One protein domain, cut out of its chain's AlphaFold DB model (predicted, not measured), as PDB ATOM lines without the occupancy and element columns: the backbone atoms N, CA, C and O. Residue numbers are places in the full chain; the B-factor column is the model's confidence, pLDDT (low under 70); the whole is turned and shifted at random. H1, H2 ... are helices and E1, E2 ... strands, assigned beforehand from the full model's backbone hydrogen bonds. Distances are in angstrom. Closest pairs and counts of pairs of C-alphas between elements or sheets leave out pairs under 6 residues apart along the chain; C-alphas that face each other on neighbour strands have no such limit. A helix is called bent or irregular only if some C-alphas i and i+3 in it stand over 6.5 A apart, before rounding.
ATOM      1  N   TYR A  20      59.265 131.150   5.269       93.19
ATOM      2  CA  TYR A  20      58.459 132.124   6.010       93.19
ATOM      3  C   TYR A  20      57.054 132.258   5.412       93.19
ATOM      4  O   TYR A  20      56.900 132.468   4.211       93.19
ATOM      5  N   LYS A  21      56.019 132.252   6.259       92.19
ATOM      6  CA  LYS A  21      54.651 132.599   5.848       92.19
ATOM      7  C   LYS A  21      54.446 134.109   5.947       92.19
ATOM      8  O   LYS A  21      54.435 134.653   7.054       92.19
ATOM      9  N   ALA A  22      54.276 134.772   4.807       93.19
ATOM     10  CA  ALA A  22      53.989 136.200   4.741       93.19
ATOM     11  C   ALA A  22      52.489 136.479   4.935       93.19
ATOM     12  O   ALA A  22      51.642 135.784   4.377       93.19
ATOM     13  N   PHE A  23      52.153 137.502   5.715       93.00
ATOM     14  CA  PHE A  23      50.799 138.053   5.803       93.00
ATOM     15  C   PHE A  23      50.850 139.541   6.152       93.00
ATOM     16  O   PHE A  23      51.822 140.031   6.731       93.00
ATOM     17  N   LYS A  24      49.796 140.274   5.790       91.06
ATOM     18  CA  LYS A  24      49.675 141.705   6.074       91.06
ATOM     19  C   LYS A  24      48.791 141.911   7.296       91.06
ATOM     20  O   LYS A  24      47.698 141.360   7.366       91.06
ATOM     21  N   ILE A  25      49.257 142.718   8.245       88.00
ATOM     22  CA  ILE A  25      48.432 143.244   9.337       88.00
ATOM     23  C   ILE A  25      48.385 144.759   9.220       88.00
ATOM     24  O   ILE A  25      49.385 145.396   8.889       88.00
ATOM     25  N   ASN A  26      47.229 145.333   9.539       79.00
ATOM     26  CA  ASN A  26      47.048 146.770   9.625       79.00
ATOM     27  C   ASN A  26      46.524 147.164  11.014       79.00
ATOM     28  O   ASN A  26      45.316 147.254  11.212       79.00
ATOM     29  N   ASP A  27      47.425 147.381  11.980       69.06
ATOM     30  CA  ASP A  27      47.079 148.070  13.234       69.06
ATOM     31  C   ASP A  27      48.335 148.618  13.950       69.06
ATOM     32  O   ASP A  27      49.134 147.831  14.466       69.06
ATOM     33  N   PRO A  28      48.589 149.944  14.020       71.25
ATOM     34  CA  PRO A  28      47.926 151.076  13.356       71.25
ATOM     35  C   PRO A  28      48.551 151.458  11.996       71.25
ATOM     36  O   PRO A  28      48.093 152.397  11.355       71.25
ATOM     37  N   LYS A  29      49.630 150.779  11.586       79.00
ATOM     38  CA  LYS A  29      50.346 150.974  10.316       79.00
ATOM     39  C   LYS A  29      50.391 149.627   9.581       79.00
ATOM     40  O   LYS A  29      50.598 148.621  10.266       79.00
ATOM     41  N   PRO A  30      50.261 149.584   8.241       87.06
ATOM     42  CA  PRO A  30      50.433 148.351   7.482       87.06
ATOM     43  C   PRO A  30      51.831 147.764   7.709       87.06
ATOM     44  O   PRO A  30      52.841 148.467   7.621       87.06
ATOM     45  N   ARG A  31      51.879 146.470   8.024       90.88
ATOM     46  CA  ARG A  31      53.108 145.700   8.227       90.88
ATOM     47  C   ARG A  31      53.022 144.399   7.447       90.88
ATOM     48  O   ARG A  31      52.073 143.634   7.618       90.88
ATOM     49  N   ASN A  32      54.044 144.146   6.640       92.25
ATOM     50  CA  ASN A  32      54.290 142.830   6.071       92.25
ATOM     51  C   ASN A  32      55.006 142.010   7.146       92.25
ATOM     52  O   ASN A  32      56.114 142.356   7.556       92.25
ATOM     53  N   ILE A  33      54.344 140.979   7.659       91.19
ATOM     54  CA  ILE A  33      54.888 140.107   8.696       91.19
ATOM     55  C   ILE A  33      55.259 138.781   8.052       91.19
ATOM     56  O   ILE A  33      54.431 138.137   7.412       91.19
ATOM     57  N   HIS A  34      56.500 138.362   8.271       93.06
ATOM     58  CA  HIS A  34      57.013 137.062   7.865       93.06
ATOM     59  C   HIS A  34      57.121 136.179   9.106       93.06
ATOM     60  O   HIS A  34      57.913 136.445  10.008       93.06
ATOM     61  N   LYS A  35      56.285 135.142   9.190       91.56
ATOM     62  CA  LYS A  35      56.229 134.237  10.343       91.56
ATOM     63  C   LYS A  35      56.932 132.924  10.031       91.56
ATOM     64  O   LYS A  35      56.546 132.223   9.099       91.56
ATOM     65  N   ALA A  36      57.923 132.592  10.852       92.69
ATOM     66  CA  ALA A  36      58.619 131.311  10.807       92.69
ATOM     67  C   ALA A  36      57.743 130.165  11.347       92.69
ATOM     68  O   ALA A  36      56.773 130.391  12.091       92.69
ATOM     69  N   SER A  37      58.093 128.926  10.992       91.69
ATOM     70  CA  SER A  37      57.367 127.742  11.449       91.69
ATOM     71  C   SER A  37      57.499 127.549  12.969       91.69
ATOM     72  O   SER A  37      58.288 128.202  13.656       91.69
ATOM     73  N   VAL A  38      56.690 126.659  13.554       88.50
ATOM     74  CA  VAL A  38      56.801 126.352  14.995       88.50
ATOM     75  C   VAL A  38      58.157 125.709  15.315       88.50
ATOM     76  O   VAL A  38      58.714 126.013  16.366       88.50
ATOM     77  N   LYS A  39      58.698 124.862  14.420       87.56
ATOM     78  CA  LYS A  39      60.019 124.224  14.591       87.56
ATOM     79  C   LYS A  39      61.104 125.298  14.697       87.56
ATOM     80  O   LYS A  39      61.839 125.310  15.680       87.56
ATOM     81  N   ASP A  40      61.107 126.248  13.765       89.62
ATOM     82  CA  ASP A  40      62.127 127.300  13.707       89.62
ATOM     83  C   ASP A  40      62.028 128.258  14.901       89.62
ATOM     84  O   ASP A  40      63.035 128.623  15.497       89.62
ATOM     85  N   ARG A  41      60.811 128.617  15.336       90.44
ATOM     86  CA  ARG A  41      60.630 129.484  16.516       90.44
ATOM     87  C   ARG A  41      61.148 128.853  17.807       90.44
ATOM     88  O   ARG A  41      61.660 129.577  18.658       90.44
ATOM     89  N   LEU A  42      61.025 127.532  17.958       89.44
ATOM     90  CA  LEU A  42      61.606 126.822  19.100       89.44
ATOM     91  C   LEU A  42      63.136 126.891  19.066       89.44
ATOM     92  O   LEU A  42      63.747 127.155  20.102       89.44
ATOM     93  N   LEU A  43      63.741 126.720  17.887       89.44
ATOM     94  CA  LEU A  43      65.183 126.877  17.715       89.44
ATOM     95  C   LEU A  43      65.630 128.318  18.000       89.44
ATOM     96  O   LEU A  43      66.547 128.518  18.789       89.44
ATOM     97  N   HIS A  44      64.953 129.327  17.441       90.62
ATOM     98  CA  HIS A  44      65.252 130.740  17.704       90.62
ATOM     99  C   HIS A  44      65.185 131.065  19.201       90.62
ATOM    100  O   HIS A  44      66.032 131.794  19.713       90.62
ATOM    101  N   HIS A  45      64.211 130.501  19.923       90.50
ATOM    102  CA  HIS A  45      64.104 130.677  21.368       90.50
ATOM    103  C   HIS A  45      65.254 129.997  22.128       90.50
ATOM    104  O   HIS A  45      65.777 130.568  23.082       90.50
ATOM    105  N   ALA A  46      65.685 128.807  21.700       91.00
ATOM    106  CA  ALA A  46      66.849 128.134  22.276       91.00
ATOM    107  C   ALA A  46      68.140 128.944  22.059       91.00
ATOM    108  O   ALA A  46      68.880 129.177  23.011       91.00
ATOM    109  N   ILE A  47      68.356 129.446  20.838       91.75
ATOM    110  CA  ILE A  47      69.491 130.317  20.496       91.75
ATOM    111  C   ILE A  47      69.466 131.590  21.347       91.75
ATOM    112  O   ILE A  47      70.473 131.949  21.954       91.75
ATOM    113  N   TYR A  48      68.307 132.246  21.453       92.19
ATOM    114  CA  TYR A  48      68.142 133.443  22.279       92.19
ATOM    115  C   TYR A  48      68.564 133.200  23.730       92.19
ATOM    116  O   TYR A  48      69.279 134.019  24.294       92.19
ATOM    117  N   ARG A  49      68.180 132.069  24.334       90.81
ATOM    118  CA  ARG A  49      68.545 131.751  25.726       90.81
ATOM    119  C   ARG A  49      70.057 131.658  25.943       90.81
ATOM    120  O   ARG A  49      70.517 132.010  27.023       90.81
ATOM    121  N   ILE A  50      70.801 131.197  24.939       92.50
ATOM    122  CA  ILE A  50      72.263 131.076  24.997       92.50
ATOM    123  C   ILE A  50      72.926 132.438  24.774       92.50
ATOM    124  O   ILE A  50      73.844 132.805  25.500       92.50
ATOM    125  N   LEU A  51      72.448 133.206  23.792       92.25
ATOM    126  CA  LEU A  51      73.057 134.480  23.407       92.25
ATOM    127  C   LEU A  51      72.699 135.638  24.348       92.25
ATOM    128  O   LEU A  51      73.504 136.546  24.551       92.25
ATOM    129  N   TYR A  52      71.498 135.634  24.925       91.44
ATOM    130  CA  TYR A  52      70.977 136.762  25.696       91.44
ATOM    131  C   TYR A  52      71.878 137.199  26.867       91.44
ATOM    132  O   TYR A  52      72.135 138.399  26.965       91.44
ATOM    133  N   PRO A  53      72.428 136.301  27.716       92.44
ATOM    134  CA  PRO A  53      73.302 136.704  28.822       92.44
ATOM    135  C   PRO A  53      74.562 137.459  28.381       92.44
ATOM    136  O   PRO A  53      75.077 138.277  29.141       92.44
ATOM    137  N   PHE A  54      75.056 137.196  27.168       92.31
ATOM    138  CA  PHE A  54      76.192 137.913  26.594       92.31
ATOM    139  C   PHE A  54      75.784 139.320  26.143       92.31
ATOM    140  O   PHE A  54      76.391 140.306  26.558       92.31
ATOM    141  N   PHE A  55      74.711 139.431  25.354       88.62
ATOM    142  CA  PHE A  55      74.247 140.724  24.844       88.62
ATOM    143  C   PHE A  55      73.697 141.643  25.941       88.62
ATOM    144  O   PHE A  55      73.901 142.852  25.889       88.62
ATOM    145  N   ASP A  56      73.033 141.107  26.967       88.56
ATOM    146  CA  ASP A  56      72.468 141.929  28.044       88.56
ATOM    147  C   ASP A  56      73.534 142.757  28.785       88.56
ATOM    148  O   ASP A  56      73.262 143.885  29.210       88.56
ATOM    149  N   ARG A  57      74.768 142.239  28.855       88.69
ATOM    150  CA  ARG A  57      75.922 142.903  29.480       88.69
ATOM    151  C   ARG A  57      76.506 144.032  28.631       88.69
ATOM    152  O   ARG A  57      77.065 144.966  29.192       88.69
ATOM    153  N   THR A  58      76.379 143.969  27.306       90.69
ATOM    154  CA  THR A  58      76.923 144.998  26.402       90.69
ATOM    155  C   THR A  58      75.974 146.185  26.227       90.69
ATOM    156  O   THR A  58      76.397 147.273  25.837       90.69
ATOM    157  N   PHE A  59      74.684 146.017  26.533       87.56
ATOM    158  CA  PHE A  59      73.703 147.089  26.398       87.56
ATOM    159  C   PHE A  59      73.806 148.154  27.495       87.56
ATOM    160  O   PHE A  59      73.721 147.856  28.688       87.56
TER     161      PHE A  59
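What this domain is: This is residues 20 to 59 of the 207 residues of an uncharacterized protein of Parcubacteria group bacterium RIFCSPLOWO2_02_FULL_40_12 (UniProt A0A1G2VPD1). The model is a wide, open V: a hairpin of two strands, E1 and E2, makes one arm, and one long kinked helix, H1, makes the other, the two joined at the foot by the short stretch after E2. The far part of the helix, residues 45 to 58, and the last printed residue stand free, with the hairpin well away across the opening. The printed part has 40 residues, with two named strands and then one named helix along the chain in the order E1, E2, H1; the sheet's order is E1 - E2, antiparallel, and the class is mixed, helices and strands. The whole is extended, with a radius of gyration of the C-alphas of 14.3 A, and flat, its C-alphas spanning 35 by 26 by 11 A.

Where its parts are: After Tyr 20, strand E1 takes residues 21 to 26 and is 16.5 A long from first to last C-alpha; C-alpha 21 is at (54.651, 132.599, 5.848). Strand E2 takes residues 30 to 35, from C-alpha 30 at (50.433, 148.351, 7.482), and is 15.5 A long. Helix H1 takes residues 38 to 58 and is 29.7 A long; its last C-alpha, 58, is at (76.923, 144.998, 26.402). H1 has a kink of 50 degrees near residue 51, and it is irregular, but only just: C-alphas 50 and 53 are 6.9 A apart.

How they stand to each other: E1 and E2 form a hairpin of antiparallel neighbour strands, with 154 degrees between their N-to-C directions. Their C-alphas 22 and 34 face each other at 4.4 A, and C-alphas 26 and 30 face each other at 4.3 A. Across the pair, N 23 and O 33 are within hydrogen-bond range at 2.9 A, and so are N 31 and O 25 at 2.8 A. E1 and E2 are joined by a tight link of 3 residues. A tight link of 2 residues, Ala 36 and Ser 37, joins E2 to H1. E1 and H1 are apart, with no C-alpha of the one within 8 A of the other. In H1, 13 of 17 O i to N i+4 pairs are within hydrogen-bond range.

The domain as a whole: The two C-alphas farthest apart are those of Asn 26 and Arg 57, at 35.3 A, and the first and last printed C-alphas, of Tyr 20 and Phe 59, are 29.5 A apart. The printed part has no cut, and neither link is long. The mean pLDDT of the printed part is 89.2; one printed residue, Asp 27 in the link from E1 to E2, is under 70.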